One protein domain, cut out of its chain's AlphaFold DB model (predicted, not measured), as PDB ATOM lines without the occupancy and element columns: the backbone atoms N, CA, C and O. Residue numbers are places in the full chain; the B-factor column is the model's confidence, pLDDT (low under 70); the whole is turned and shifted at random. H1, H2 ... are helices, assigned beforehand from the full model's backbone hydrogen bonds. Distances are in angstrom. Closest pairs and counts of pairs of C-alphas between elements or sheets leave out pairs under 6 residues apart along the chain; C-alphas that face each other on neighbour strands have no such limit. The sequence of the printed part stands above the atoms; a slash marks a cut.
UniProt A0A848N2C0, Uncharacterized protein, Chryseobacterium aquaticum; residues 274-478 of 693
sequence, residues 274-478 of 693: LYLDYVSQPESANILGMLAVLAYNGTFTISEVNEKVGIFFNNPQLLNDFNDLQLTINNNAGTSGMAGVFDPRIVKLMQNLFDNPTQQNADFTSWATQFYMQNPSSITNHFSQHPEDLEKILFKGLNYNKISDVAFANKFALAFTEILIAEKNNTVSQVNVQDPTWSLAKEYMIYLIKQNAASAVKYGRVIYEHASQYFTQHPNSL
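What this domain is: This is residues 274 to 478 of the 693 residues of an uncharacterized protein of Chryseobacterium aquaticum (UniProt A0A848N2C0). Groups of helices follow one another along the longest axis in the order of the chain: H1, H2 and H3 at one end, then an up-and-down bundle of H4, H5 and H6, then the short H7 and H8, and at the other end H9, H10 and H11 folding back on one another, with little H12. Residues 296 to 301, at the turn from H2 to H3, stick out free. The printed part has 205 residues with twelve named helices, H1 to H12, and no named strand; its class is all helix. It is compact, with a radius of gyration of the C-alphas of 18.3 A and spans of 51 by 40 by 30 A.

How they stand to each other: Start at H1, residues 276 to 279, which touches H2, residues 282 to 297, only at the corner; their closest C-alphas, Val 279 and Leu 288, are 5.6 A apart. Next find the hub, H5, residues 344 to 355, touching five helices. H3, residues 302 to 313, touches it with residues 308 to 311 alone, closest at C-alphas Lys 308 and Phe 354, 5.3 A. H4, residues 317 to 333, H5 and H6, residues 359 to 374, make the bundle, each running against the one before. H5 and H6 form a helical hairpin at a shallow tilt of 12 degrees, closest at C-alphas Leu 353 and Asn 361, 6.0 A. H7, residues 378 to 385, and H8, residues 387 to 393, both touch H9, residues 403 to 424, with closest C-alphas His 382 and Ile 421, 6.5 A, and Ile 393 and Ala 413, 5.5 A. H10, residues 436 to 451, forms hairpins with H9 and with H11, residues 453 to 469; the closest C-alphas are Lys 411 and Ala 441, 5.0 A, and Ile 449 and Ala 456, 5.0 A. H12, residues 475 to 478, is close to H9 but not clearly touching, at C-alphas Ile 419 and Ser 477, 6.5 A. Each O i to N i+4 pair is within hydrogen-bond range in H4, H5, H6, H7, H9, H10 and H11, against 10 of 12 in H2, 7 of 8 in H3 and 0 of 3 in H8, where 2 of 4 O i to N i+3 pairs are; H1 and H12 are too short for an i+4 pair.

Where its parts are: Find C-alpha 276 at (11.387, -34.245, -26.185), where H1 begins. H9, the longest helix, starts at (-11.855, -8.231, -32.648) and runs 31.3 A, with a kink of 26 degrees near residue 414. H12 ends at C-alpha 478, (8.666, 10.364, -38.325).

The domain as a whole: The C-alphas farthest apart, Gly 298 and Lys 450, are 53.7 A apart. The printed part has no cut, and the link H9 to H10 is long. Look for pLDDT under 70 at residues 296 to 299, 332 to 342 and 376 to 378.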
ATOM      1  N   LEU A 274      11.293 -30.989 -20.863       89.25
ATOM      2  CA  LEU A 274       9.919 -31.507 -20.802       89.25
ATOM      3  C   LEU A 274       9.325 -31.888 -22.163       89.25
ATOM      4  O   LEU A 274       8.279 -32.531 -22.218       89.25
ATOM      5  N   TYR A 275       9.949 -31.464 -23.265       90.56
ATOM      6  CA  TYR A 275       9.295 -31.412 -24.576       90.56
ATOM      7  C   TYR A 275       9.937 -32.305 -25.643       90.56
ATOM      8  O   TYR A 275       9.696 -32.085 -26.831       90.56
ATOM      9  N   LEU A 276      10.720 -33.321 -25.254       84.00
ATOM     10  CA  LEU A 276      11.387 -34.245 -26.185       84.00
ATOM     11  C   LEU A 276      10.399 -34.887 -27.172       84.00
ATOM     12  O   LEU A 276      10.621 -34.840 -28.382       84.00
ATOM     13  N   ASP A 277       9.276 -35.403 -26.670       82.81
ATOM     14  CA  ASP A 277       8.227 -36.024 -27.488       82.81
ATOM     15  C   ASP A 277       7.646 -35.054 -28.521       82.81
ATOM     16  O   ASP A 277       7.376 -35.439 -29.660       82.81
ATOM     17  N   TYR A 278       7.471 -33.787 -28.128       85.94
ATOM     18  CA  TYR A 278       6.891 -32.740 -28.962       85.94
ATOM     19  C   TYR A 278       7.847 -32.283 -30.067       85.94
ATOM     20  O   TYR A 278       7.459 -32.238 -31.235       85.94
ATOM     21  N   VAL A 279       9.105 -31.981 -29.729       84.00
ATOM     22  CA  VAL A 279      10.100 -31.496 -30.708       84.00
ATOM     23  C   VAL A 279      10.566 -32.591 -31.666       84.00
ATOM     24  O   VAL A 279      11.121 -32.301 -32.722       84.00
ATOM     25  N   SER A 280      10.291 -33.849 -31.323       77.81
ATOM     26  CA  SER A 280      10.557 -35.015 -32.164       77.81
ATOM     27  C   SER A 280       9.419 -35.343 -33.132       77.81
ATOM     28  O   SER A 280       9.557 -36.246 -33.964       77.81
ATOM     29  N   GLN A 281       8.291 -34.636 -33.073       77.44
ATOM     30  CA  GLN A 281       7.267 -34.773 -34.103       77.44
ATOM     31  C   GLN A 281       7.748 -34.139 -35.421       77.44
ATOM     32  O   GLN A 281       8.422 -33.106 -35.384       77.44
ATOM     33  N   PRO A 282       7.431 -34.728 -36.590       72.94
ATOM     34  CA  PRO A 282       7.839 -34.188 -37.891       72.94
ATOM     35  C   PRO A 282       7.464 -32.714 -38.097       72.94
ATOM     36  O   PRO A 282       8.191 -31.972 -38.751       72.94
ATOM     37  N   GLU A 283       6.341 -32.282 -37.531       74.62
ATOM     38  CA  GLU A 283       5.831 -30.920 -37.652       74.62
ATOM     39  C   GLU A 283       6.643 -29.899 -36.832       74.62
ATOM     40  O   GLU A 283       6.641 -28.708 -37.142       74.62
ATOM     41  N   SER A 284       7.401 -30.356 -35.832       78.94
ATOM     42  CA  SER A 284       8.222 -29.520 -34.948       78.94
ATOM     43  C   SER A 284       9.671 -29.367 -35.432       78.94
ATOM     44  O   SER A 284      10.502 -28.811 -34.713       78.94
ATOM     45  N   ALA A 285      10.002 -29.827 -36.645       74.00
ATOM     46  CA  ALA A 285      11.376 -29.868 -37.164       74.00
ATOM     47  C   ALA A 285      12.099 -28.503 -37.129       74.00
ATOM     48  O   ALA A 285      13.296 -28.441 -36.856       74.00
ATOM     49  N   ASN A 286      11.382 -27.396 -37.343       76.81
ATOM     50  CA  ASN A 286      11.977 -26.056 -37.268       76.81
ATOM     51  C   ASN A 286      12.298 -25.639 -35.823       76.81
ATOM     52  O   ASN A 286      13.352 -25.057 -35.583       76.81
ATOM     53  N   ILE A 287      11.451 -26.006 -34.852       83.75
ATOM     54  CA  ILE A 287      11.715 -25.788 -33.418       83.75
ATOM     55  C   ILE A 287      12.939 -26.607 -32.992       83.75
ATOM     56  O   ILE A 287      13.815 -26.109 -32.288       83.75
ATOM     57  N   LEU A 288      13.044 -27.847 -33.480       79.94
ATOM     58  CA  LEU A 288      14.206 -28.705 -33.262       79.94
ATOM     59  C   LEU A 288      15.498 -28.067 -33.808       79.94
ATOM     60  O   LEU A 288      16.521 -28.070 -33.126       79.94
ATOM     61  N   GLY A 289      15.439 -27.456 -34.996       74.31
ATOM     62  CA  GLY A 289      16.546 -26.678 -35.558       74.31
ATOM     63  C   GLY A 289      16.937 -25.464 -34.703       74.31
ATOM     64  O   GLY A 289      18.123 -25.231 -34.481       74.31
ATOM     65  N   MET A 290      15.962 -24.726 -34.161       80.50
ATOM     66  CA  MET A 290      16.208 -23.585 -33.260       80.50
ATOM     67  C   MET A 290      16.873 -24.018 -31.949       80.50
ATOM     68  O   MET A 290      17.784 -23.351 -31.462       80.50
ATOM     69  N   LEU A 291      16.478 -25.170 -31.400       83.12
ATOM     70  CA  LEU A 291      17.126 -25.753 -30.224       83.12
ATOM     71  C   LEU A 291      18.580 -26.143 -30.497       83.12
ATOM     72  O   LEU A 291      19.426 -25.955 -29.624       83.12
ATOM     73  N   ALA A 292      18.890 -26.631 -31.699       75.88
ATOM     74  CA  ALA A 292      20.268 -26.916 -32.092       75.88
ATOM     75  C   ALA A 292      21.124 -25.639 -32.132       75.88
ATOM     76  O   ALA A 292      22.245 -25.638 -31.623       75.88
ATOM     77  N   VAL A 293      20.579 -24.528 -32.649       73.19
ATOM     78  CA  VAL A 293      21.235 -23.206 -32.601       73.19
ATOM     79  C   VAL A 293      21.446 -22.735 -31.161       73.19
ATOM     80  O   VAL A 293      22.526 -22.258 -30.807       73.19
ATOM     81  N   LEU A 294      20.427 -22.860 -30.312       78.75
ATOM     82  CA  LEU A 294      20.503 -22.426 -28.918       78.75
ATOM     83  C   LEU A 294      21.557 -23.222 -28.141       78.75
ATOM     84  O   LEU A 294      22.400 -22.634 -27.461       78.75
ATOM     85  N   ALA A 295      21.548 -24.548 -28.299       75.94
ATOM     86  CA  ALA A 295      22.518 -25.448 -27.689       75.94
ATOM     87  C   ALA A 295      23.960 -25.114 -28.096       75.94
ATOM     88  O   ALA A 295      24.898 -25.272 -27.312       75.94
ATOM     89  N   TYR A 296      24.124 -24.602 -29.314       69.06
ATOM     90  CA  TYR A 296      25.407 -24.190 -29.848       69.06
ATOM     91  C   TYR A 296      25.946 -22.889 -29.233       69.06
ATOM     92  O   TYR A 296      27.137 -22.795 -28.941       69.06
ATOM     93  N   ASN A 297      25.084 -21.904 -28.961       67.25
ATOM     94  CA  ASN A 297      25.488 -20.635 -28.339       67.25
ATOM     95  C   ASN A 297      25.869 -20.774 -26.846       67.25
ATOM     96  O   ASN A 297      26.370 -19.822 -26.243       67.25
ATOM     97  N   GLY A 298      25.669 -21.957 -26.254       62.84
ATOM     98  CA  GLY A 298      26.336 -22.411 -25.028       62.84
ATOM     99  C   GLY A 298      25.886 -21.766 -23.716       62.84
ATOM    100  O   GLY A 298      26.382 -22.151 -22.662       62.84
ATOM    101  N   THR A 299      24.948 -20.815 -23.751       69.50
ATOM    102  CA  THR A 299      24.432 -20.148 -22.547       69.50
ATOM    103  C   THR A 299      22.911 -20.234 -22.522       69.50
ATOM    104  O   THR A 299      22.232 -19.463 -23.193       69.50
ATOM    105  N   PHE A 300      22.384 -21.210 -21.787       82.25
ATOM    106  CA  PHE A 300      20.956 -21.373 -21.514       82.25
ATOM    107  C   PHE A 300      20.775 -22.187 -20.232       82.25
ATOM    108  O   PHE A 300      21.633 -22.988 -19.852       82.25
ATOM    109  N   THR A 301      19.631 -22.023 -19.583       89.75
ATOM    110  CA  THR A 301      19.140 -22.939 -18.554       89.75
ATOM    111  C   THR A 301      18.039 -23.824 -19.129       89.75
ATOM    112  O   THR A 301      17.318 -23.433 -20.045       89.75
ATOM    113  N   ILE A 302      17.854 -25.022 -18.574       89.25
ATOM    114  CA  ILE A 302      16.768 -25.915 -19.011       89.25
ATOM    115  C   ILE A 302      15.390 -25.277 -18.780       89.25
ATOM    116  O   ILE A 302      14.480 -25.481 -19.578       89.25
ATOM    117  N   SER A 303      15.251 -24.435 -17.749       92.94
ATOM    118  CA  SER A 303      14.031 -23.657 -17.506       92.94
ATOM    119  C   SER A 303      13.724 -22.691 -18.653       92.94
ATOM    120  O   SER A 303      12.593 -22.669 -19.129       92.94
ATOM    121  N   GLU A 304      14.717 -21.932 -19.125       91.69
ATOM    122  CA  GLU A 304      14.554 -21.024 -20.272       91.69
ATOM    123  C   GLU A 304      14.194 -21.799 -21.541       91.69
ATOM    124  O   GLU A 304      13.323 -21.387 -22.300       91.69
ATOM    125  N   VAL A 305      14.828 -22.952 -21.774       92.88
ATOM    126  CA  VAL A 305      14.517 -23.782 -22.944       92.88
ATOM    127  C   VAL A 305      13.089 -24.323 -22.871       92.88
ATOM    128  O   VAL A 305      12.369 -24.300 -23.869       92.88
ATOM    129  N   ASN A 306      12.655 -24.774 -21.691       94.75
ATOM    130  CA  ASN A 306      11.284 -25.217 -21.471       94.75
ATOM    131  C   ASN A 306      10.281 -24.076 -21.707       94.75
ATOM    132  O   ASN A 306       9.248 -24.313 -22.319       94.75
ATOM    133  N   GLU A 307      10.576 -22.839 -21.303       94.50
ATOM    134  CA  GLU A 307       9.719 -21.683 -21.607       94.50
ATOM    135  C   GLU A 307       9.614 -21.442 -23.125       94.50
ATOM    136  O   GLU A 307       8.513 -21.337 -23.675       94.50
ATOM    137  N   LYS A 308      10.759 -21.458 -23.823       94.38
ATOM    138  CA  LYS A 308      10.853 -21.245 -25.276       94.38
ATOM    139  C   LYS A 308      10.126 -22.297 -26.102       94.38
ATOM    140  O   LYS A 308       9.532 -21.961 -27.119       94.38
ATOM    141  N   VAL A 309      10.165 -23.566 -25.701       94.81
ATOM    142  CA  VAL A 309       9.431 -24.639 -26.398       94.81
ATOM    143  C   VAL A 309       7.978 -24.699 -25.933       94.81
ATOM    144  O   VAL A 309       7.069 -24.915 -26.739       94.81
ATOM    145  N   GLY A 310       7.746 -24.452 -24.645       95.44
ATOM    146  CA  GLY A 310       6.435 -24.474 -24.014       95.44
ATOM    147  C   GLY A 310       5.451 -23.508 -24.662       95.44
ATOM    148  O   GLY A 310       4.281 -23.859 -24.800       95.44
ATOM    149  N   ILE A 311       5.903 -22.340 -25.137       95.44
ATOM    150  CA  ILE A 311       5.015 -21.394 -25.829       95.44
ATOM    151  C   ILE A 311       4.405 -21.984 -27.111       95.44
ATOM    152  O   ILE A 311       3.225 -21.762 -27.368       95.44
ATOM    153  N   PHE A 312       5.155 -22.788 -27.873       94.06
ATOM    154  CA  PHE A 312       4.642 -23.468 -29.069       94.06
ATOM    155  C   PHE A 312       3.766 -24.664 -28.702       94.06
ATOM    156  O   PHE A 312       2.690 -24.839 -29.270       94.06
ATOM    157  N   PHE A 313       4.194 -25.457 -27.714       93.56
ATOM    158  CA  PHE A 313       3.435 -26.611 -27.231       93.56
ATOM    159  C   PHE A 313       2.044 -26.212 -26.711       93.56
ATOM    160  O   PHE A 313       1.046 -26.854 -27.033       93.56
ATOM    161  N   ASN A 314       1.969 -25.118 -25.949       94.06
ATOM    162  CA  ASN A 314       0.721 -24.612 -25.376       94.06
ATOM    163  C   ASN A 314      -0.177 -23.901 -26.405       94.06
ATOM    164  O   ASN A 314      -1.349 -23.663 -26.119       94.06
ATOM    165  N   ASN A 315       0.338 -23.586 -27.599       92.12
ATOM    166  CA  ASN A 315      -0.386 -22.888 -28.664       92.12
ATOM    167  C   ASN A 315      -0.369 -23.703 -29.973       92.12
ATOM    168  O   ASN A 315       0.190 -23.256 -30.977       92.12
ATOM    169  N   PRO A 316      -1.012 -24.889 -30.018       87.06
ATOM    170  CA  PRO A 316      -0.949 -25.790 -31.175       87.06
ATOM    171  C   PRO A 316      -1.505 -25.176 -32.468       87.06
ATOM    172  O   PRO A 316      -1.126 -25.595 -33.560       87.06
ATOM    173  N   GLN A 317      -2.369 -24.161 -32.362       86.44
ATOM    174  CA  GLN A 317      -2.896 -23.439 -33.518       86.44
ATOM    175  C   GLN A 317      -1.804 -22.695 -34.302       86.44
ATOM    176  O   GLN A 317      -1.925 -22.593 -35.517       86.44
ATOM    177  N   LEU A 318      -0.707 -22.269 -33.661       90.00
ATOM    178  CA  LEU A 318       0.403 -21.601 -34.355       90.00
ATOM    179  C   LEU A 318       0.977 -22.459 -35.478       90.00
ATOM    180  O   LEU A 318       1.256 -21.965 -36.565       90.00
ATOM    181  N   LEU A 319       1.128 -23.759 -35.230       84.44
ATOM    182  CA  LEU A 319       1.656 -24.681 -36.226       84.44
ATOM    183  C   LEU A 319       0.704 -24.827 -37.421       84.44
ATOM    184  O   LEU A 319       1.158 -24.905 -38.561       84.44
ATOM    185  N   ASN A 320      -0.609 -24.823 -37.173       85.75
ATOM    186  CA  ASN A 320      -1.607 -24.799 -38.240       85.75
ATOM    187  C   ASN A 320      -1.527 -23.491 -39.035       85.75
ATOM    188  O   ASN A 320      -1.474 -23.544 -40.259       85.75
ATOM    189  N   ASP A 321      -1.425 -22.347 -38.355       87.69
ATOM    190  CA  ASP A 321      -1.304 -21.041 -39.006       87.69
ATOM    191  C   ASP A 321      -0.050 -20.989 -39.902       87.69
ATOM    192  O   ASP A 321      -0.117 -20.553 -41.053       87.69
ATOM    193  N   PHE A 322       1.094 -21.492 -39.420       86.94
ATOM    194  CA  PHE A 322       2.324 -21.583 -40.212       86.94
ATOM    195  C   PHE A 322       2.163 -22.480 -41.442       86.94
ATOM    196  O   PHE A 322       2.617 -22.122 -42.530       86.94
ATOM    197  N   ASN A 323       1.496 -23.627 -41.295       83.44
ATOM    198  CA  ASN A 323       1.199 -24.514 -42.417       83.44
ATOM    199  C   ASN A 323       0.284 -23.840 -43.450       83.44
ATOM    200  O   ASN A 323       0.549 -23.934 -44.649       83.44
ATOM    201  N   ASP A 324      -0.742 -23.118 -43.005       84.62
ATOM    202  CA  ASP A 324      -1.662 -22.396 -43.885       84.62
ATOM    203  C   ASP A 324      -0.942 -21.281 -44.651       84.62
ATOM    204  O   ASP A 324      -1.070 -21.179 -45.877       84.62
ATOM    205  N   LEU A 325      -0.099 -20.498 -43.973       82.06
ATOM    206  CA  LEU A 325       0.724 -19.486 -44.629       82.06
ATOM    207  C   LEU A 325       1.710 -20.113 -45.623       82.06
ATOM    208  O   LEU A 325       1.874 -19.589 -46.728       82.06
ATOM    209  N   GLN A 326       2.324 -21.251 -45.288       80.81
ATOM    210  CA  GLN A 326       3.192 -21.980 -46.217       80.81
ATOM    211  C   GLN A 326       2.433 -22.402 -47.478       80.81
ATOM    212  O   GLN A 326       2.955 -22.274 -48.588       80.81
ATOM    213  N   LEU A 327       1.199 -22.893 -47.330       79.56
ATOM    214  CA  LEU A 327       0.343 -23.261 -48.457       79.56
ATOM    215  C   LEU A 327       0.008 -22.043 -49.324       79.56
ATOM    216  O   LEU A 327       0.130 -22.119 -50.548       79.56
ATOM    217  N   THR A 328      -0.346 -20.907 -48.719       77.50
ATOM    218  CA  THR A 328      -0.587 -19.649 -49.445       77.50
ATOM    219  C   THR A 328       0.651 -19.200 -50.221       77.50
ATOM    220  O   THR A 328       0.550 -18.854 -51.399       77.50
ATOM    221  N   ILE A 329       1.829 -19.251 -49.595       75.00
ATOM    222  CA  ILE A 329       3.107 -18.912 -50.231       75.00
ATOM    223  C   ILE A 329       3.378 -19.818 -51.438       75.00
ATOM    224  O   ILE A 329       3.662 -19.317 -52.527       75.00
ATOM    225  N   ASN A 330       3.252 -21.136 -51.264       74.19
ATOM    226  CA  ASN A 330       3.492 -22.121 -52.320       74.19
ATOM    227  C   ASN A 330       2.553 -21.907 -53.516       74.19
ATOM    228  O   ASN A 330       3.003 -21.880 -54.665       74.19
ATOM    229  N   ASN A 331       1.263 -21.683 -53.240       72.75
ATOM    230  CA  ASN A 331       0.252 -21.419 -54.263       72.75
ATOM    231  C   ASN A 331       0.568 -20.151 -55.067       72.75
ATOM    232  O   ASN A 331       0.433 -20.154 -56.289       72.75
ATOM    233  N   ASN A 332       1.038 -19.091 -54.405       67.75
ATOM    234  CA  ASN A 332       1.406 -17.838 -55.068       67.75
ATOM    235  C   ASN A 332       2.708 -17.953 -55.877       67.75
ATOM    236  O   ASN A 332       2.848 -17.301 -56.910       67.75
ATOM    237  N   ALA A 333       3.657 -18.781 -55.429       63.62
ATOM    238  CA  ALA A 333       4.932 -19.002 -56.112       63.62
ATOM    239  C   ALA A 333       4.853 -20.032 -57.255       63.62
ATOM    240  O   ALA A 333       5.822 -20.189 -57.997       63.62
ATOM    241  N   GLY A 334       3.743 -20.767 -57.391       57.69
ATOM    242  CA  GLY A 334       3.625 -21.869 -58.350       57.69
ATOM    243  C   GLY A 334       4.597 -23.024 -58.072       57.69
ATOM    244  O   GLY A 334       4.948 -23.769 -58.986       57.69
ATOM    245  N   THR A 335       5.059 -23.165 -56.826       53.47
ATOM    246  CA  THR A 335       6.024 -24.192 -56.410       53.47
ATOM    247  C   THR A 335       5.372 -25.177 -55.445       53.47
ATOM    248  O   THR A 335       4.508 -24.818 -54.649       53.47
ATOM    249  N   SER A 336       5.783 -26.446 -55.504       50.94
ATOM    250  CA  SER A 336       5.475 -27.409 -54.445       50.94
ATOM    251  C   SER A 336       6.612 -27.357 -53.427       50.94
ATOM    252  O   SER A 336       7.723 -27.802 -53.707       50.94
ATOM    253  N   GLY A 337       6.364 -26.746 -52.267       46.69
ATOM    254  CA  GLY A 337       7.346 -26.720 -51.182       46.69
ATOM    255  C   GLY A 337       7.696 -28.137 -50.715       46.69
ATOM    256  O   GLY A 337       6.858 -29.041 -50.749       46.69
ATOM    257  N   MET A 338       8.936 -28.344 -50.266       43.41
ATOM    258  CA  MET A 338       9.305 -29.581 -49.577       43.41
ATOM    259  C   MET A 338       8.583 -29.645 -48.226       43.41
ATOM    260  O   MET A 338       8.634 -28.700 -47.441       43.41
ATOM    261  N   ALA A 339       7.911 -30.762 -47.939       41.50
ATOM    262  CA  ALA A 339       7.241 -30.966 -46.657       41.50
ATOM    263  C   ALA A 339       8.249 -30.863 -45.494       41.50
ATOM    264  O   ALA A 339       9.257 -31.567 -45.500       41.50
ATOM    265  N   GLY A 340       7.958 -30.012 -44.505       46.22
ATOM    266  CA  GLY A 340       8.783 -29.820 -43.303       46.22
ATOM    267  C   GLY A 340       9.803 -28.677 -43.373       46.22
ATOM    268  O   GLY A 340      10.406 -28.355 -42.352       46.22
ATOM    269  N   VAL A 341       9.971 -28.023 -44.529       55.25
ATOM    270  CA  VAL A 341      10.815 -26.824 -44.665       55.25
ATOM    271  C   VAL A 341       9.908 -25.611 -44.808       55.25
ATOM    272  O   VAL A 341       9.248 -25.445 -45.834       55.25
ATOM    273  N   PHE A 342       9.859 -24.785 -43.764       68.44
ATOM    274  CA  PHE A 342       9.122 -23.534 -43.817       68.44
ATOM    275  C   PHE A 342       9.896 -22.482 -44.613       68.44
ATOM    276  O   PHE A 342      11.127 -22.434 -44.606       68.44
ATOM    277  N   ASP A 343       9.151 -21.618 -45.288       71.88
ATOM    278  CA  ASP A 343       9.668 -20.424 -45.927       71.88
ATOM    279  C   ASP A 343      10.420 -19.554 -44.897       71.88
ATOM    280  O   ASP A 343       9.965 -19.448 -43.751       71.88
ATOM    281  N   PRO A 344      11.538 -18.899 -45.271       70.31
ATOM    282  CA  PRO A 344      12.313 -18.057 -44.358       70.31
ATOM    283  C   PRO A 344      11.488 -17.033 -43.561       70.31
ATOM    284  O   PRO A 344      11.834 -16.735 -42.418       70.31
ATOM    285  N   ARG A 345      10.372 -16.531 -44.113       71.62
ATOM    286  CA  ARG A 345       9.432 -15.642 -43.404       71.62
ATOM    287  C   ARG A 345       8.795 -16.301 -42.187       71.62
ATOM    288  O   ARG A 345       8.731 -15.705 -41.116       71.62
ATOM    289  N   ILE A 346       8.320 -17.531 -42.363       79.31
ATOM    290  CA  ILE A 346       7.690 -18.320 -41.303       79.31
ATOM    291  C   ILE A 346       8.749 -18.699 -40.269       79.31
ATOM    292  O   ILE A 346       8.519 -18.559 -39.072       79.31
ATOM    293  N   VAL A 347       9.947 -19.085 -40.719       77.06
ATOM    294  CA  VAL A 347      11.066 -19.369 -39.812       77.06
ATOM    295  C   VAL A 347      11.423 -18.136 -38.976       77.06
ATOM    296  O   VAL A 347      11.678 -18.281 -37.784       77.06
ATOM    297  N   LYS A 348      11.378 -16.915 -39.534       77.00
ATOM    298  CA  LYS A 348      11.593 -15.692 -38.744       77.00
ATOM    299  C   LYS A 348      10.485 -15.453 -37.718       77.00
ATOM    300  O   LYS A 348      10.806 -15.129 -36.580       77.00
ATOM    301  N   LEU A 349       9.215 -15.612 -38.098       83.75
ATOM    302  CA  LEU A 349       8.079 -15.524 -37.170       83.75
ATOM    303  C   LEU A 349       8.278 -16.463 -35.975       83.75
ATOM    304  O   LEU A 349       8.194 -16.044 -34.822       83.75
ATOM    305  N   MET A 350       8.625 -17.718 -36.267       87.50
ATOM    306  CA  MET A 350       8.954 -18.711 -35.252       87.50
ATOM    307  C   MET A 350      10.162 -18.281 -34.413       87.50
ATOM    308  O   MET A 350      10.102 -18.362 -33.194       87.50
ATOM    309  N   GLN A 351      11.233 -17.773 -35.028       83.25
ATOM    310  CA  GLN A 351      12.439 -17.351 -34.312       83.25
ATOM    311  C   GLN A 351      12.155 -16.187 -33.356       83.25
ATOM    312  O   GLN A 351      12.579 -16.233 -32.208       83.25
ATOM    313  N   ASN A 352      11.403 -15.173 -33.787       84.12
ATOM    314  CA  ASN A 352      11.064 -14.028 -32.939       84.12
ATOM    315  C   ASN A 352      10.229 -14.466 -31.720       84.12
ATOM    316  O   ASN A 352      10.466 -13.997 -30.603       84.12
ATOM    317  N   LEU A 353       9.290 -15.404 -31.913       90.12
ATOM    318  CA  LEU A 353       8.529 -16.010 -30.818       90.12
ATOM    319  C   LEU A 353       9.416 -16.869 -29.906       90.12
ATOM    320  O   LEU A 353       9.291 -16.800 -28.688       90.12
ATOM    321  N   PHE A 354      10.330 -17.648 -30.481       89.88
ATOM    322  CA  PHE A 354      11.282 -18.464 -29.732       89.88
ATOM    323  C   PHE A 354      12.225 -17.596 -28.891       89.88
ATOM    324  O   PHE A 354      12.549 -17.937 -27.753       89.88
ATOM    325  N   ASP A 355      12.646 -16.444 -29.406       86.19
ATOM    326  CA  ASP A 355      13.517 -15.514 -28.695       86.19
ATOM    327  C   ASP A 355      12.782 -14.799 -27.552       86.19
ATOM    328  O   ASP A 355      13.374 -14.628 -26.484       86.19
ATOM    329  N   ASN A 356      11.485 -14.508 -27.717       88.19
ATOM    330  CA  ASN A 356      10.644 -13.817 -26.734       88.19
ATOM    331  C   ASN A 356       9.320 -14.580 -26.457       88.19
ATOM    332  O   ASN A 356       8.259 -14.145 -26.926       88.19
ATOM    333  N   PRO A 357       9.344 -15.688 -25.688       91.00
ATOM    334  CA  PRO A 357       8.260 -16.679 -25.609       91.00
ATOM    335  C   PRO A 357       7.097 -16.274 -24.686       91.00
ATOM    336  O   PRO A 357       6.759 -16.962 -23.727       91.00
ATOM    337  N   THR A 358       6.443 -15.151 -24.980       89.38
ATOM    338  CA  THR A 358       5.266 -14.683 -24.228       89.38
ATOM    339  C   THR A 358       3.963 -15.031 -24.944       89.38
ATOM    340  O   THR A 358       3.923 -15.102 -26.174       89.38
ATOM    341  N   GLN A 359       2.857 -15.169 -24.199       88.62
ATOM    342  CA  GLN A 359       1.536 -15.382 -24.810       88.62
ATOM    343  C   GLN A 359       1.132 -14.227 -25.737       88.62
ATOM    344  O   GLN A 359       0.577 -14.466 -26.802       88.62
ATOM    345  N   GLN A 360       1.481 -12.981 -25.396       85.56
ATOM    346  CA  GLN A 360       1.231 -11.833 -26.272       85.56
ATOM    347  C   GLN A 360       1.966 -11.964 -27.611       85.56
ATOM    348  O   GLN A 360       1.394 -11.656 -28.655       85.56
ATOM    349  N   ASN A 361       3.217 -12.434 -27.593       88.19
ATOM    350  CA  ASN A 361       3.974 -12.659 -28.821       88.19
ATOM    351  C   ASN A 361       3.443 -13.860 -29.606       88.19
ATOM    352  O   ASN A 361       3.481 -13.824 -30.834       88.19
ATOM    353  N   ALA A 362       2.910 -14.887 -28.940       90.81
ATOM    354  CA  ALA A 362       2.217 -15.987 -29.609       90.81
ATOM    355  C   ALA A 362       0.957 -15.482 -30.331       90.81
ATOM    356  O   ALA A 362       0.803 -15.714 -31.530       90.81
ATOM    357  N   ASP A 363       0.116 -14.704 -29.644       89.62
ATOM    358  CA  ASP A 363      -1.089 -14.112 -30.231       89.62
ATOM    359  C   ASP A 363      -0.737 -13.171 -31.405       89.62
ATOM    360  O   ASP A 363      -1.367 -13.220 -32.463       89.62
ATOM    361  N   PHE A 364       0.314 -12.352 -31.261       90.62
ATOM    362  CA  PHE A 364       0.842 -11.524 -32.351       90.62
ATOM    363  C   PHE A 364       1.342 -12.363 -33.530       90.62
ATOM    364  O   PHE A 364       1.081 -12.012 -34.674       90.62
ATOM    365  N   THR A 365       2.048 -13.464 -33.273       90.62
ATOM    366  CA  THR A 365       2.598 -14.347 -34.312       90.62
ATOM    367  C   THR A 365       1.482 -15.006 -35.122       90.62
ATOM    368  O   THR A 365       1.548 -15.036 -36.355       90.62
ATOM    369  N   SER A 366       0.420 -15.467 -34.454       90.62
ATOM    370  CA  SER A 366      -0.791 -15.967 -35.117       90.62
ATOM    371  C   SER A 366      -1.444 -14.868 -35.966       90.62
ATOM    372  O   SER A 366      -1.665 -15.047 -37.167       90.62
ATOM    373  N   TRP A 367      -1.648 -13.675 -35.394       92.00
ATOM    374  CA  TRP A 367      -2.182 -12.528 -36.132       92.00
ATOM    375  C   TRP A 367      -1.323 -12.150 -37.348       92.00
ATOM    376  O   TRP A 367      -1.864 -11.941 -38.431       92.00
ATOM    377  N   ALA A 368       0.000 -12.092 -37.202       89.50
ATOM    378  CA  ALA A 368       0.932 -11.726 -38.265       89.50
ATOM    379  C   ALA A 368       0.883 -12.732 -39.421       89.50
ATOM    380  O   ALA A 368       0.909 -12.351 -40.591       89.50
ATOM    381  N   THR A 369       0.727 -14.013 -39.090       87.38
ATOM    382  CA  THR A 369       0.541 -15.086 -40.068       87.38
ATOM    383  C   THR A 369      -0.725 -14.855 -40.901       87.38
ATOM    384  O   THR A 369      -0.671 -14.848 -42.132       87.38
ATOM    385  N   GLN A 370      -1.846 -14.538 -40.245       86.94
ATOM    386  CA  GLN A 370      -3.103 -14.189 -40.918       86.94
ATOM    387  C   GLN A 370      -3.002 -12.882 -41.717       86.94
ATOM    388  O   GLN A 370      -3.525 -12.777 -42.830       86.94
ATOM    389  N   PHE A 371      -2.296 -11.884 -41.183       87.19
ATOM    390  CA  PHE A 371      -2.048 -10.612 -41.851       87.19
ATOM    391  C   PHE A 371      -1.285 -10.810 -43.168       87.19
ATOM    392  O   PHE A 371      -1.652 -10.209 -44.179       87.19
ATOM    393  N   TYR A 372      -0.285 -11.695 -43.200       82.00
ATOM    394  CA  TYR A 372       0.429 -12.055 -44.428       82.00
ATOM    395  C   TYR A 372      -0.468 -12.759 -45.443       82.00
ATOM    396  O   TYR A 372      -0.472 -12.387 -46.617       82.00
ATOM    397  N   MET A 373      -1.284 -13.718 -44.997       80.06
ATOM    398  CA  MET A 373      -2.219 -14.424 -45.879       80.06
ATOM    399  C   MET A 373      -3.217 -13.472 -46.554       80.06
ATOM    400  O   MET A 373      -3.563 -13.658 -47.720       80.06
ATOM    401  N   GLN A 374      -3.660 -12.437 -45.836       83.12
ATOM    402  CA  GLN A 374      -4.617 -11.444 -46.334       83.12
ATOM    403  C   GLN A 374      -3.978 -10.379 -47.237       83.12
ATOM    404  O   GLN A 374      -4.692  -9.716 -47.986       83.12
ATOM    405  N   ASN A 375      -2.649 -10.228 -47.202       80.56
ATOM    406  CA  ASN A 375      -1.915  -9.185 -47.925       80.56
ATOM    407  C   ASN A 375      -0.758  -9.756 -48.776       80.56
ATOM    408  O   ASN A 375       0.402  -9.364 -48.596       80.56
ATOM    409  N   PRO A 376      -1.042 -10.648 -49.749       64.94
ATOM    410  CA  PRO A 376      -0.034 -11.428 -50.481       64.94
ATOM    411  C   PRO A 376       0.839 -10.622 -51.467       64.94
ATOM    412  O   PRO A 376       1.622 -11.206 -52.210       64.94
ATOM    413  N   SER A 377       0.697  -9.293 -51.524       69.44
ATOM    414  CA  SER A 377       1.328  -8.412 -52.515       69.44
ATOM    415  C   SER A 377       2.687  -7.851 -52.044       69.44
ATOM    416  O   SER A 377       3.491  -8.561 -51.439       69.44
ATOM    417  N   SER A 378       2.973  -6.574 -52.328       69.50
ATOM    418  CA  SER A 378       4.216  -5.866 -51.970       69.50
ATOM    419  C   SER A 378       4.596  -6.004 -50.494       69.50
ATOM    420  O   SER A 378       5.780  -6.065 -50.182       69.50
ATOM    421  N   ILE A 379       3.607  -6.120 -49.606       77.00
ATOM    422  CA  ILE A 379       3.776  -6.342 -48.164       77.00
ATOM    423  C   ILE A 379       4.450  -7.685 -47.886       77.00
ATOM    424  O   ILE A 379       5.457  -7.755 -47.185       77.00
ATOM    425  N   THR A 380       3.930  -8.750 -48.489       70.19
ATOM    426  CA  THR A 380       4.489 -10.092 -48.336       70.19
ATOM    427  C   THR A 380       5.905 -10.171 -48.911       70.19
ATOM    428  O   THR A 380       6.771 -10.786 -48.297       70.19
ATOM    429  N   ASN A 381       6.177  -9.500 -50.039       75.62
ATOM    430  CA  ASN A 381       7.530  -9.414 -50.603       75.62
ATOM    431  C   ASN A 381       8.492  -8.606 -49.722       75.62
ATOM    432  O   ASN A 381       9.649  -8.995 -49.577       75.62
ATOM    433  N   HIS A 382       8.023  -7.509 -49.128       84.06
ATOM    434  CA  HIS A 382       8.828  -6.684 -48.234       84.06
ATOM    435  C   HIS A 382       9.302  -7.484 -47.027       84.06
ATOM    436  O   HIS A 382      10.501  -7.553 -46.795       84.06
ATOM    437  N   PHE A 383       8.401  -8.166 -46.320       77.75
ATOM    438  CA  PHE A 383       8.794  -8.968 -45.161       77.75
ATOM    439  C   PHE A 383       9.583 -10.234 -45.531       77.75
ATOM    440  O   PHE A 383      10.330 -10.734 -44.698       77.75
ATOM    441  N   SER A 384       9.505 -10.724 -46.779       70.69
ATOM    442  CA  SER A 384      10.465 -11.728 -47.276       70.69
ATOM    443  C   SER A 384      11.895 -11.192 -47.323       70.69
ATOM    444  O   SER A 384      12.836 -11.929 -47.048       70.69
ATOM    445  N   GLN A 385      12.066  -9.933 -47.732       75.25
ATOM    446  CA  GLN A 385      13.375  -9.301 -47.924       75.25
ATOM    447  C   GLN A 385      13.897  -8.626 -46.649       75.25
ATOM    448  O   GLN A 385      15.107  -8.529 -46.459       75.25
ATOM    449  N   HIS A 386      12.985  -8.185 -45.784       79.81
ATOM    450  CA  HIS A 386      13.238  -7.458 -44.540       79.81
ATOM    451  C   HIS A 386      12.459  -8.086 -43.376       79.81
ATOM    452  O   HIS A 386      11.555  -7.469 -42.807       79.81
ATOM    453  N   PRO A 387      12.761  -9.344 -43.024       70.94
ATOM    454  CA  PRO A 387      12.041 -10.075 -41.984       70.94
ATOM    455  C   PRO A 387      12.204  -9.446 -40.584       70.94
ATOM    456  O   PRO A 387      11.387  -9.681 -39.695       70.94
ATOM    457  N   GLU A 388      13.225  -8.609 -40.374       76.94
ATOM    458  CA  GLU A 388      13.412  -7.798 -39.166       76.94
ATOM    459  C   GLU A 388      12.365  -6.686 -38.989       76.94
ATOM    460  O   GLU A 388      12.117  -6.250 -37.866       76.94
ATOM    461  N   ASP A 389      11.724  -6.235 -40.070       86.19
ATOM    462  CA  ASP A 389      10.752  -5.140 -40.018       86.19
ATOM    463  C   ASP A 389       9.400  -5.580 -39.429       86.19
ATOM    464  O   ASP A 389       8.569  -4.747 -39.076       86.19
ATOM    465  N   LEU A 390       9.175  -6.884 -39.266       78.62
ATOM    466  CA  LEU A 390       7.932  -7.431 -38.724       78.62
ATOM    467  C   LEU A 390       7.670  -6.999 -37.274       78.62
ATOM    468  O   LEU A 390       6.551  -6.633 -36.922       78.62
ATOM    469  N   GLU A 391       8.691  -7.000 -36.417       80.06
ATOM    470  CA  GLU A 391       8.525  -6.535 -35.031       80.06
ATOM    471  C   GLU A 391       8.174  -5.041 -34.978       80.06
ATOM    472  O   GLU A 391       7.559  -4.575 -34.022       80.06
ATOM    473  N   LYS A 392       8.475  -4.292 -36.046       87.88
ATOM    474  CA  LYS A 392       8.126  -2.874 -36.183       87.88
ATOM    475  C   LYS A 392       6.664  -2.643 -36.542       87.88
ATOM    476  O   LYS A 392       6.281  -1.491 -36.670       87.88
ATOM    477  N   ILE A 393       5.851  -3.690 -36.696       89.06
ATOM    478  CA  ILE A 393       4.384  -3.599 -36.789       89.06
ATOM    479  C   ILE A 393       3.680  -4.312 -35.619       89.06
ATOM    480  O   ILE A 393       2.462  -4.498 -35.642       89.06
ATOM    481  N   LEU A 394       4.428  -4.668 -34.565       87.25
ATOM    482  CA  LEU A 394       3.871  -5.079 -33.277       87.25
ATOM    483  C   LEU A 394       3.379  -3.849 -32.502       87.25
ATOM    484  O   LEU A 394       4.122  -2.903 -32.221       87.25
ATOM    485  N   PHE A 395       2.112  -3.884 -32.105       89.06
ATOM    486  CA  PHE A 395       1.478  -2.849 -31.302       89.06
ATOM    487  C   PHE A 395       1.340  -3.336 -29.859       89.06
ATOM    488  O   PHE A 395       0.428  -4.095 -29.521       89.06
ATOM    489  N   LYS A 396       2.250  -2.885 -28.991       83.44
ATOM    490  CA  LYS A 396       2.163  -3.156 -27.549       83.44
ATOM    491  C   LYS A 396       0.857  -2.579 -26.983       83.44
ATOM    492  O   LYS A 396       0.370  -1.555 -27.452       83.44
ATOM    493  N   GLY A 397       0.269  -3.267 -26.004       79.06
ATOM    494  CA  GLY A 397      -1.015  -2.886 -25.394       79.06
ATOM    495  C   GLY A 397      -2.270  -3.345 -26.159       79.06
ATOM    496  O   GLY A 397      -3.393  -3.091 -25.711       79.06
ATOM    497  N   LEU A 398      -2.114  -4.044 -27.290       86.75
ATOM    498  CA  LEU A 398      -3.217  -4.733 -27.963       86.75
ATOM    499  C   LEU A 398      -3.365  -6.178 -27.476       86.75
ATOM    500  O   LEU A 398      -2.383  -6.869 -27.202       86.75
ATOM    501  N   ASN A 399      -4.616  -6.634 -27.417       87.25
ATOM    502  CA  ASN A 399      -4.979  -8.037 -27.273       87.25
ATOM    503  C   ASN A 399      -5.376  -8.581 -28.653       87.25
ATOM    504  O   ASN A 399      -6.480  -8.319 -29.134       87.25
ATOM    505  N   TYR A 400      -4.494  -9.360 -29.276       88.00
ATOM    506  CA  TYR A 400      -4.683  -9.899 -30.628       88.00
ATOM    507  C   TYR A 400      -5.772 -10.988 -30.734       88.00
ATOM    508  O   TYR A 400      -6.101 -11.411 -31.836       88.00
ATOM    509  N   ASN A 401      -6.418 -11.360 -29.624       84.56
ATOM    510  CA  ASN A 401      -7.627 -12.188 -29.610       84.56
ATOM    511  C   ASN A 401      -8.927 -11.353 -29.595       84.56
ATOM    512  O   ASN A 401     -10.027 -11.886 -29.750       84.56
ATOM    513  N   LYS A 402      -8.840 -10.027 -29.410       87.94
ATOM    514  CA  LYS A 402      -9.999  -9.123 -29.386       87.94
ATOM    515  C   LYS A 402     -10.244  -8.514 -30.767       87.94
ATOM    516  O   LYS A 402      -9.409  -7.783 -31.288       87.94
ATOM    517  N   ILE A 403     -11.456  -8.695 -31.301       90.25
ATOM    518  CA  ILE A 403     -11.855  -8.231 -32.648       90.25
ATOM    519  C   ILE A 403     -11.518  -6.750 -32.906       90.25
ATOM    520  O   ILE A 403     -11.009  -6.417 -33.972       90.25
ATOM    521  N   SER A 404     -11.780  -5.851 -31.949       88.38
ATOM    522  CA  SER A 404     -11.495  -4.417 -32.120       88.38
ATOM    523  C   SER A 404      -9.997  -4.109 -32.195       88.38
ATOM    524  O   SER A 404      -9.582  -3.235 -32.950       88.38
ATOM    525  N   ASP A 405      -9.181  -4.832 -31.427       91.69
ATOM    526  CA  ASP A 405      -7.728  -4.659 -31.408       91.69
ATOM    527  C   ASP A 405      -7.108  -5.232 -32.693       91.69
ATOM    528  O   ASP A 405      -6.260  -4.584 -33.297       91.69
ATOM    529  N   VAL A 406      -7.604  -6.375 -33.180       92.94
ATOM    530  CA  VAL A 406      -7.206  -6.953 -34.477       92.94
ATOM    531  C   VAL A 406      -7.577  -6.034 -35.642       92.94
ATOM    532  O   VAL A 406      -6.763  -5.791 -36.531       92.94
ATOM    533  N   ALA A 407      -8.795  -5.482 -35.645       93.75
ATOM    534  CA  ALA A 407      -9.233  -4.557 -36.686       93.75
ATOM    535  C   ALA A 407      -8.410  -3.258 -36.692       93.75
ATOM    536  O   ALA A 407      -8.096  -2.743 -37.769       93.75
ATOM    537  N   PHE A 408      -8.028  -2.757 -35.511       94.81
ATOM    538  CA  PHE A 408      -7.079  -1.653 -35.378       94.81
ATOM    539  C   PHE A 408      -5.713  -2.031 -35.966       94.81
ATOM    540  O   PHE A 408      -5.220  -1.337 -36.859       94.81
ATOM    541  N   ALA A 409      -5.138  -3.152 -35.514       95.12
ATOM    542  CA  ALA A 409      -3.821  -3.622 -35.931       95.12
ATOM    543  C   ALA A 409      -3.741  -3.799 -37.449       95.12
ATOM    544  O   ALA A 409      -2.818  -3.279 -38.063       95.12
ATOM    545  N   ASN A 410      -4.741  -4.426 -38.078       93.56
ATOM    546  CA  ASN A 410      -4.778  -4.617 -39.530       93.56
ATOM    547  C   ASN A 410      -4.656  -3.293 -40.293       93.56
ATOM    548  O   ASN A 410      -3.882  -3.194 -41.237       93.56
ATOM    549  N   LYS A 411      -5.400  -2.259 -39.893       94.00
ATOM    550  CA  LYS A 411      -5.425  -0.983 -40.622       94.00
ATOM    551  C   LYS A 411      -4.140  -0.180 -40.429       94.00
ATOM    552  O   LYS A 411      -3.618   0.373 -41.392       94.00
ATOM    553  N   PHE A 412      -3.624  -0.133 -39.202       94.88
ATOM    554  CA  PHE A 412      -2.406   0.615 -38.892       94.88
ATOM    555  C   PHE A 412      -1.136  -0.111 -39.346       94.88
ATOM    556  O   PHE A 412      -0.209   0.546 -39.812       94.88
ATOM    557  N   ALA A 413      -1.099  -1.446 -39.294       93.69
ATOM    558  CA  ALA A 413       0.020  -2.226 -39.813       93.69
ATOM    559  C   ALA A 413       0.184  -2.039 -41.323       93.69
ATOM    560  O   ALA A 413       1.311  -1.871 -41.779       93.69
ATOM    561  N   LEU A 414      -0.911  -1.998 -42.097       91.75
ATOM    562  CA  LEU A 414      -0.844  -1.689 -43.530       91.75
ATOM    563  C   LEU A 414      -0.185  -0.327 -43.775       91.75
ATOM    564  O   LEU A 414       0.776  -0.229 -44.533       91.75
ATOM    565  N   ALA A 415      -0.669   0.705 -43.082       92.75
ATOM    566  CA  ALA A 415      -0.165   2.065 -43.213       92.75
ATOM    567  C   ALA A 415       1.322   2.173 -42.829       92.75
ATOM    568  O   ALA A 415       2.137   2.684 -43.595       92.75
ATOM    569  N   PHE A 416       1.723   1.633 -41.676       94.06
ATOM    570  CA  PHE A 416       3.125   1.675 -41.257       94.06
ATOM    571  C   PHE A 416       4.036   0.805 -42.122       94.06
ATOM    572  O   PHE A 416       5.164   1.216 -42.388       94.06
ATOM    573  N   THR A 417       3.544  -0.311 -42.666       92.69
ATOM    574  CA  THR A 417       4.312  -1.108 -43.635       92.69
ATOM    575  C   THR A 417       4.620  -0.313 -44.906       92.69
ATOM    576  O   THR A 417       5.720  -0.431 -45.435       92.69
ATOM    577  N   GLU A 418       3.718   0.553 -45.386       92.81
ATOM    578  CA  GLU A 418       4.024   1.430 -46.530       92.81
ATOM    579  C   GLU A 418       5.186   2.390 -46.237       92.81
ATOM    580  O   GLU A 418       6.025   2.612 -47.113       92.81
ATOM    581  N   ILE A 419       5.287   2.919 -45.008       94.75
ATOM    582  CA  ILE A 419       6.450   3.727 -44.602       94.75
ATOM    583  C   ILE A 419       7.715   2.871 -44.600       94.75
ATOM    584  O   ILE A 419       8.719   3.310 -45.152       94.75
ATOM    585  N   LEU A 420       7.672   1.665 -44.027       93.94
ATOM    586  CA  LEU A 420       8.829   0.763 -43.964       93.94
ATOM    587  C   LEU A 420       9.329   0.390 -45.369       93.94
ATOM    588  O   LEU A 420      10.522   0.495 -45.655       93.94
ATOM    589  N   ILE A 421       8.416   0.065 -46.291       93.06
ATOM    590  CA  ILE A 421       8.736  -0.176 -47.706       93.06
ATOM    591  C   ILE A 421       9.382   1.061 -48.337       93.06
ATOM    592  O   ILE A 421      10.412   0.959 -49.008       93.06
ATOM    593  N   ALA A 422       8.786   2.239 -48.146       94.12
ATOM    594  CA  ALA A 422       9.304   3.479 -48.711       94.12
ATOM    595  C   ALA A 422      10.662   3.872 -48.108       94.12
ATOM    596  O   ALA A 422      11.486   4.479 -48.789       94.12
ATOM    597  N   GLU A 423      10.925   3.507 -46.856       94.06
ATOM    598  CA  GLU A 423      12.203   3.726 -46.190       94.06
ATOM    599  C   GLU A 423      13.317   2.909 -46.844       94.06
ATOM    600  O   GLU A 423      14.328   3.479 -47.252       94.06
ATOM    601  N   LYS A 424      13.094   1.606 -47.061       92.81
ATOM    602  CA  LYS A 424      14.054   0.733 -47.761       92.81
ATOM    603  C   LYS A 424      14.320   1.195 -49.197       92.81
ATOM    604  O   LYS A 424      15.436   1.058 -49.696       92.81
ATOM    605  N   ASN A 425      13.321   1.801 -49.837       92.38
ATOM    606  CA  ASN A 425      13.417   2.322 -51.200       92.38
ATOM    607  C   ASN A 425      13.897   3.783 -51.288       92.38
ATOM    608  O   ASN A 425      14.036   4.302 -52.394       92.38
ATOM    609  N   ASN A 426      14.156   4.462 -50.164       93.81
ATOM    610  CA  ASN A 426      14.468   5.898 -50.106       93.81
ATOM    611  C   ASN A 426      13.398   6.809 -50.753       93.81
ATOM    612  O   ASN A 426      13.703   7.877 -51.285       93.81
ATOM    613  N   THR A 427      12.127   6.410 -50.689       96.06
ATOM    614  CA  THR A 427      10.974   7.113 -51.276       96.06
ATOM    615  C   THR A 427       9.960   7.598 -50.237       96.06
ATOM    616  O   THR A 427       8.854   7.983 -50.600       96.06
ATOM    617  N   VAL A 428      10.316   7.654 -48.946       95.81
ATOM    618  CA  VAL A 428       9.409   8.079 -47.850       95.81
ATOM    619  C   VAL A 428       8.689   9.397 -48.150       95.81
ATOM    620  O   VAL A 428       7.501   9.535 -47.865       95.81
ATOM    621  N   SER A 429       9.364  10.367 -48.773       94.19
ATOM    622  CA  SER A 429       8.760  11.655 -49.144       94.19
ATOM    623  C   SER A 429       7.554  11.511 -50.085       94.19
ATOM    624  O   SER A 429       6.631  12.320 -49.988       94.19
ATOM    625  N   GLN A 430       7.526  10.460 -50.911       94.31
ATOM    626  CA  GLN A 430       6.492  10.156 -51.903       94.31
ATOM    627  C   GLN A 430       5.257   9.463 -51.312       94.31
ATOM    628  O   GLN A 430       4.230   9.416 -51.981       94.31
ATOM    629  N   VAL A 431       5.323   8.951 -50.076       94.69
ATOM    630  CA  VAL A 431       4.164   8.328 -49.414       94.69
ATOM    631  C   VAL A 431       3.044   9.359 -49.277       94.69
ATOM    632  O   VAL A 431       3.240  10.413 -48.658       94.69
ATOM    633  N   ASN A 432       1.870   9.058 -49.828       94.62
ATOM    634  CA  ASN A 432       0.696   9.911 -49.718       94.62
ATOM    635  C   ASN A 432      -0.226   9.413 -48.598       94.62
ATOM    636  O   ASN A 432      -0.956   8.441 -48.749       94.62
ATOM    637  N   VAL A 433      -0.244  10.132 -47.475       93.88
ATOM    638  CA  VAL A 433      -1.051   9.778 -46.290       93.88
ATOM    639  C   VAL A 433      -2.562   9.957 -46.488       93.88
ATOM    640  O   VAL A 433      -3.332   9.746 -45.557       93.88
ATOM    641  N   GLN A 434      -2.995  10.379 -47.676       92.38
ATOM    642  CA  GLN A 434      -4.403  10.456 -48.071       92.38
ATOM    643  C   GLN A 434      -4.834   9.272 -48.947       92.38
ATOM    644  O   GLN A 434      -6.004   9.185 -49.316       92.38
ATOM    645  N   ASP A 435      -3.921   8.357 -49.280       92.19
ATOM    646  CA  ASP A 435      -4.252   7.152 -50.038       92.19
ATOM    647  C   ASP A 435      -5.206   6.232 -49.243       92.19
ATOM    648  O   ASP A 435      -5.345   6.371 -48.016       92.19
ATOM    649  N   PRO A 436      -5.894   5.279 -49.909       91.31
ATOM    650  CA  PRO A 436      -6.912   4.444 -49.270       91.31
ATOM    651  C   PRO A 436      -6.439   3.717 -48.004       91.31
ATOM    652  O   PRO A 436      -7.190   3.648 -47.034       91.31
ATOM    653  N   THR A 437      -5.193   3.232 -47.969       89.69
ATOM    654  CA  THR A 437      -4.609   2.549 -46.802       89.69
ATOM    655  C   THR A 437      -4.654   3.420 -45.542       89.69
ATOM    656  O   THR A 437      -5.162   3.008 -44.496       89.69
ATOM    657  N   TRP A 438      -4.178   4.660 -45.653       93.88
ATOM    658  CA  TRP A 438      -4.140   5.627 -44.556       93.88
ATOM    659  C   TRP A 438      -5.527   6.154 -44.205       93.88
ATOM    660  O   TRP A 438      -5.842   6.348 -43.028       93.88
ATOM    661  N   SER A 439      -6.384   6.325 -45.214       94.56
ATOM    662  CA  SER A 439      -7.785   6.704 -45.019       94.56
ATOM    663  C   SER A 439      -8.529   5.671 -44.171       94.56
ATOM    664  O   SER A 439      -9.220   6.049 -43.228       94.56
ATOM    665  N   LEU A 440      -8.307   4.370 -44.396       94.00
ATOM    666  CA  LEU A 440      -8.901   3.308 -43.577       94.00
ATOM    667  C   LEU A 440      -8.450   3.367 -42.112       94.00
ATOM    668  O   LEU A 440      -9.273   3.143 -41.219       94.00
ATOM    669  N   ALA A 441      -7.168   3.649 -41.853       95.25
ATOM    670  CA  ALA A 441      -6.650   3.830 -40.495       95.25
ATOM    671  C   ALA A 441      -7.280   5.061 -39.820       95.25
ATOM    672  O   ALA A 441      -7.749   4.972 -38.681       95.25
ATOM    673  N   LYS A 442      -7.380   6.178 -40.555       95.75
ATOM    674  CA  LYS A 442      -8.042   7.407 -40.100       95.75
ATOM    675  C   LYS A 442      -9.503   7.164 -39.722       95.75
ATOM    676  O   LYS A 442      -9.914   7.456 -38.600       95.75
ATOM    677  N   GLU A 443     -10.283   6.626 -40.655       95.06
ATOM    678  CA  GLU A 443     -11.716   6.369 -40.493       95.06
ATOM    679  C   GLU A 443     -11.989   5.450 -39.306       95.06
ATOM    680  O   GLU A 443     -12.934   5.669 -38.549       95.06
ATOM    681  N   TYR A 444     -11.138   4.442 -39.099       95.12
ATOM    682  CA  TYR A 444     -11.294   3.541 -37.968       95.12
ATOM    683  C   TYR A 444     -10.985   4.216 -36.633       95.12
ATOM    684  O   TYR A 444     -11.716   4.001 -35.669       95.12
ATOM    685  N   MET A 445      -9.978   5.092 -36.573       94.12
ATOM    686  CA  MET A 445      -9.736   5.888 -35.370       94.12
ATOM    687  C   MET A 445     -10.910   6.834 -35.070       94.12
ATOM    688  O   MET A 445     -11.352   6.927 -33.926       94.12
ATOM    689  N   ILE A 446     -11.489   7.472 -36.092       94.12
ATOM    690  CA  ILE A 446     -12.694   8.310 -35.952       94.12
ATOM    691  C   ILE A 446     -13.895   7.478 -35.484       94.12
ATOM    692  O   ILE A 446     -14.647   7.913 -34.610       94.12
ATOM    693  N   TYR A 447     -14.069   6.269 -36.022       93.00
ATOM    694  CA  TYR A 447     -15.082   5.325 -35.558       93.00
ATOM    695  C   TYR A 447     -14.903   5.009 -34.066       93.00
ATOM    696  O   TYR A 447     -15.865   5.119 -33.309       93.00
ATOM    697  N   LEU A 448     -13.681   4.693 -33.627       89.25
ATOM    698  CA  LEU A 448     -13.368   4.398 -32.225       89.25
ATOM    699  C   LEU A 448     -13.667   5.587 -31.300       89.25
ATOM    700  O   LEU A 448     -14.269   5.396 -30.245       89.25
ATOM    701  N   ILE A 449     -13.325   6.812 -31.719       87.44
ATOM    702  CA  ILE A 449     -13.648   8.050 -30.988       87.44
ATOM    703  C   ILE A 449     -15.162   8.199 -30.799       87.44
ATOM    704  O   ILE A 449     -15.621   8.504 -29.700       87.44
ATOM    705  N   LYS A 450     -15.944   7.946 -31.856       86.56
ATOM    706  CA  LYS A 450     -17.412   8.027 -31.818       86.56
ATOM    707  C   LYS A 450     -18.049   6.955 -30.933       86.56
ATOM    708  O   LYS A 450     -19.149   7.180 -30.438       86.56
ATOM    709  N   GLN A 451     -17.390   5.809 -30.738       82.62
ATOM    710  CA  GLN A 451     -17.882   4.761 -29.840       82.62
ATOM    711  C   GLN A 451     -17.734   5.159 -28.370       82.62
ATOM    712  O   GLN A 451     -18.700   5.064 -27.617       82.62
ATOM    713  N   ASN A 452     -16.534   5.566 -27.941       77.69
ATOM    714  CA  ASN A 452     -16.295   6.103 -26.600       77.69
ATOM    715  C   ASN A 452     -14.900   6.743 -26.474       77.69
ATOM    716  O   ASN A 452     -13.943   6.361 -27.147       77.69
ATOM    717  N   ALA A 453     -14.771   7.666 -25.518       73.75
ATOM    718  CA  ALA A 453     -13.522   8.367 -25.237       73.75
ATOM    719  C   ALA A 453     -12.386   7.437 -24.757       73.75
ATOM    720  O   ALA A 453     -11.231   7.665 -25.105       73.75
ATOM    721  N   ALA A 454     -12.691   6.363 -24.016       75.69
ATOM    722  CA  ALA A 454     -11.673   5.427 -23.522       75.69
ATOM    723  C   ALA A 454     -10.923   4.726 -24.667       75.69
ATOM    724  O   ALA A 454      -9.707   4.555 -24.610       75.69
ATOM    725  N   SER A 455     -11.638   4.376 -25.738       81.50
ATOM    726  CA  SER A 455     -11.062   3.812 -26.961       81.50
ATOM    727  C   SER A 455     -10.094   4.801 -27.596       81.50
ATOM    728  O   SER A 455      -8.979   4.419 -27.938       81.50
ATOM    729  N   ALA A 456     -10.475   6.080 -27.691       84.25
ATOM    730  CA  ALA A 456      -9.602   7.112 -28.237       84.25
ATOM    731  C   ALA A 456      -8.271   7.183 -27.474       84.25
ATOM    732  O   ALA A 456      -7.214   7.138 -28.096       84.25
ATOM    733  N   VAL A 457      -8.315   7.206 -26.137       83.31
ATOM    734  CA  VAL A 457      -7.099   7.245 -25.307       83.31
ATOM    735  C   VAL A 457      -6.279   5.963 -25.449       83.31
ATOM    736  O   VAL A 457      -5.075   6.054 -25.678       83.31
ATOM    737  N   LYS A 458      -6.906   4.776 -25.379       84.50
ATOM    738  CA  LYS A 458      -6.209   3.486 -25.538       84.50
ATOM    739  C   LYS A 458      -5.467   3.426 -26.872       84.50
ATOM    740  O   LYS A 458      -4.262   3.210 -26.900       84.50
ATOM    741  N   TYR A 459      -6.177   3.610 -27.982       89.75
ATOM    742  CA  TYR A 459      -5.579   3.461 -29.308       89.75
ATOM    743  C   TYR A 459      -4.654   4.631 -29.656       89.75
ATOM    744  O   TYR A 459      -3.629   4.420 -30.290       89.75
ATOM    745  N   GLY A 460      -4.940   5.844 -29.172       91.75
ATOM    746  CA  GLY A 460      -4.020   6.977 -29.273       91.75
ATOM    747  C   GLY A 460      -2.689   6.707 -28.563       91.75
ATOM    748  O   GLY A 460      -1.631   6.949 -29.140       91.75
ATOM    749  N   ARG A 461      -2.727   6.123 -27.357       88.44
ATOM    750  CA  ARG A 461      -1.530   5.653 -26.641       88.44
ATOM    751  C   ARG A 461      -0.754   4.620 -27.458       88.44
ATOM    752  O   ARG A 461       0.449   4.786 -27.627       88.44
ATOM    753  N   VAL A 462      -1.435   3.617 -28.020       90.38
ATOM    754  CA  VAL A 462      -0.805   2.587 -28.870       90.38
ATOM    755  C   VAL A 462      -0.087   3.212 -30.074       90.38
ATOM    756  O   VAL A 462       1.060   2.862 -30.343       90.38
ATOM    757  N   ILE A 463      -0.715   4.171 -30.769       93.56
ATOM    758  CA  ILE A 463      -0.087   4.897 -31.890       93.56
ATOM    759  C   ILE A 463       1.156   5.648 -31.409       93.56
ATOM    760  O   ILE A 463       2.208   5.566 -32.043       93.56
ATOM    761  N   TYR A 464       1.037   6.378 -30.296       93.38
ATOM    762  CA  TYR A 464       2.129   7.180 -29.752       93.38
ATOM    763  C   TYR A 464       3.329   6.324 -29.347       93.38
ATOM    764  O   TYR A 464       4.448   6.619 -29.763       93.38
ATOM    765  N   GLU A 465       3.113   5.272 -28.555       90.25
ATOM    766  CA  GLU A 465       4.177   4.388 -28.075       90.25
ATOM    767  C   GLU A 465       4.868   3.682 -29.239       90.25
ATOM    768  O   GLU A 465       6.096   3.664 -29.305       90.25
ATOM    769  N   HIS A 466       4.086   3.158 -30.186       91.00
ATOM    770  CA  HIS A 466       4.619   2.506 -31.373       91.00
ATOM    771  C   HIS A 466       5.484   3.464 -32.199       91.00
ATOM    772  O   HIS A 466       6.643   3.170 -32.503       91.00
ATOM    773  N   ALA A 467       4.963   4.657 -32.500       93.19
ATOM    774  CA  ALA A 467       5.699   5.628 -33.293       93.19
ATOM    775  C   ALA A 467       6.939   6.177 -32.572       93.19
ATOM    776  O   ALA A 467       7.955   6.444 -33.214       93.19
ATOM    777  N   SER A 468       6.879   6.302 -31.246       91.56
ATOM    778  CA  SER A 468       7.986   6.789 -30.415       91.56
ATOM    779  C   SER A 468       9.084   5.752 -30.179       91.56
ATOM    780  O   SER A 468      10.184   6.134 -29.784       91.56
ATOM    781  N   GLN A 469       8.816   4.457 -30.371       88.44
ATOM    782  CA  GLN A 469       9.832   3.406 -30.233       88.44
ATOM    783  C   GLN A 469      10.731   3.335 -31.469       88.44
ATOM    784  O   GLN A 469      11.955   3.272 -31.334       88.44
ATOM    785  N   TYR A 470      10.129   3.370 -32.660       87.38
ATOM    786  CA  TYR A 470      10.851   3.204 -33.918       87.38
ATOM    787  C   TYR A 470      11.112   4.538 -34.631       87.38
ATOM    788  O   TYR A 470      12.260   4.945 -34.789       87.38
ATOM    789  N   PHE A 471      10.068   5.267 -35.040       92.44
ATOM    790  CA  PHE A 471      10.211   6.352 -36.020       92.44
ATOM    791  C   PHE A 471      10.997   7.570 -35.522       92.44
ATOM    792  O   PHE A 471      11.595   8.272 -36.330       92.44
ATOM    793  N   THR A 472      11.090   7.811 -34.218       89.56
ATOM    794  CA  THR A 472      11.957   8.852 -33.620       89.56
ATOM    795  C   THR A 472      13.432   8.709 -33.979       89.56
ATOM    796  O   THR A 472      14.145   9.711 -33.991       89.56
ATOM    797  N   GLN A 473      13.885   7.501 -34.316       91.69
ATOM    798  CA  GLN A 473      15.248   7.242 -34.790       91.69
ATOM    799  C   GLN A 473      15.386   7.428 -36.318       91.69
ATOM    800  O   GLN A 473      16.493   7.408 -36.847       91.69
ATOM    801  N   HIS A 474      14.272   7.669 -37.022       93.75
ATOM    802  CA  HIS A 474      14.159   7.749 -38.481       93.75
ATOM    803  C   HIS A 474      13.433   9.048 -38.896       93.75
ATOM    804  O   HIS A 474      12.235   9.025 -39.194       93.75
ATOM    805  N   PRO A 475      14.125  10.206 -38.942       93.12
ATOM    806  CA  PRO A 475      13.485  11.526 -39.036       93.12
ATOM    807  C   PRO A 475      12.521  11.712 -40.218       93.12
ATOM    808  O   PRO A 475      11.449  12.292 -40.048       93.12
ATOM    809  N   ASN A 476      12.860  11.187 -41.401       94.81
ATOM    810  CA  ASN A 476      11.996  11.265 -42.586       94.81
ATOM    811  C   ASN A 476      10.706  10.449 -42.399       94.81
ATOM    812  O   ASN A 476       9.618  10.903 -42.760       94.81
ATOM    813  N   SER A 477      10.823   9.260 -41.805       96.19
ATOM    814  CA  SER A 477       9.694   8.387 -41.483       96.19
ATOM    815  C   SER A 477       8.817   9.016 -40.393       96.19
ATOM    816  O   SER A 477       7.601   9.077 -40.561       96.19
ATOM    817  N   LEU A 478       9.409   9.606 -39.342       96.69
ATOM    818  CA  LEU A 478       8.666  10.364 -38.325       96.69
ATOM    819  C   LEU A 478       7.910  11.549 -38.925       96.69
ATOM    820  O   LEU A 478       6.743  11.758 -38.599       96.69
TER     821      LEU A 478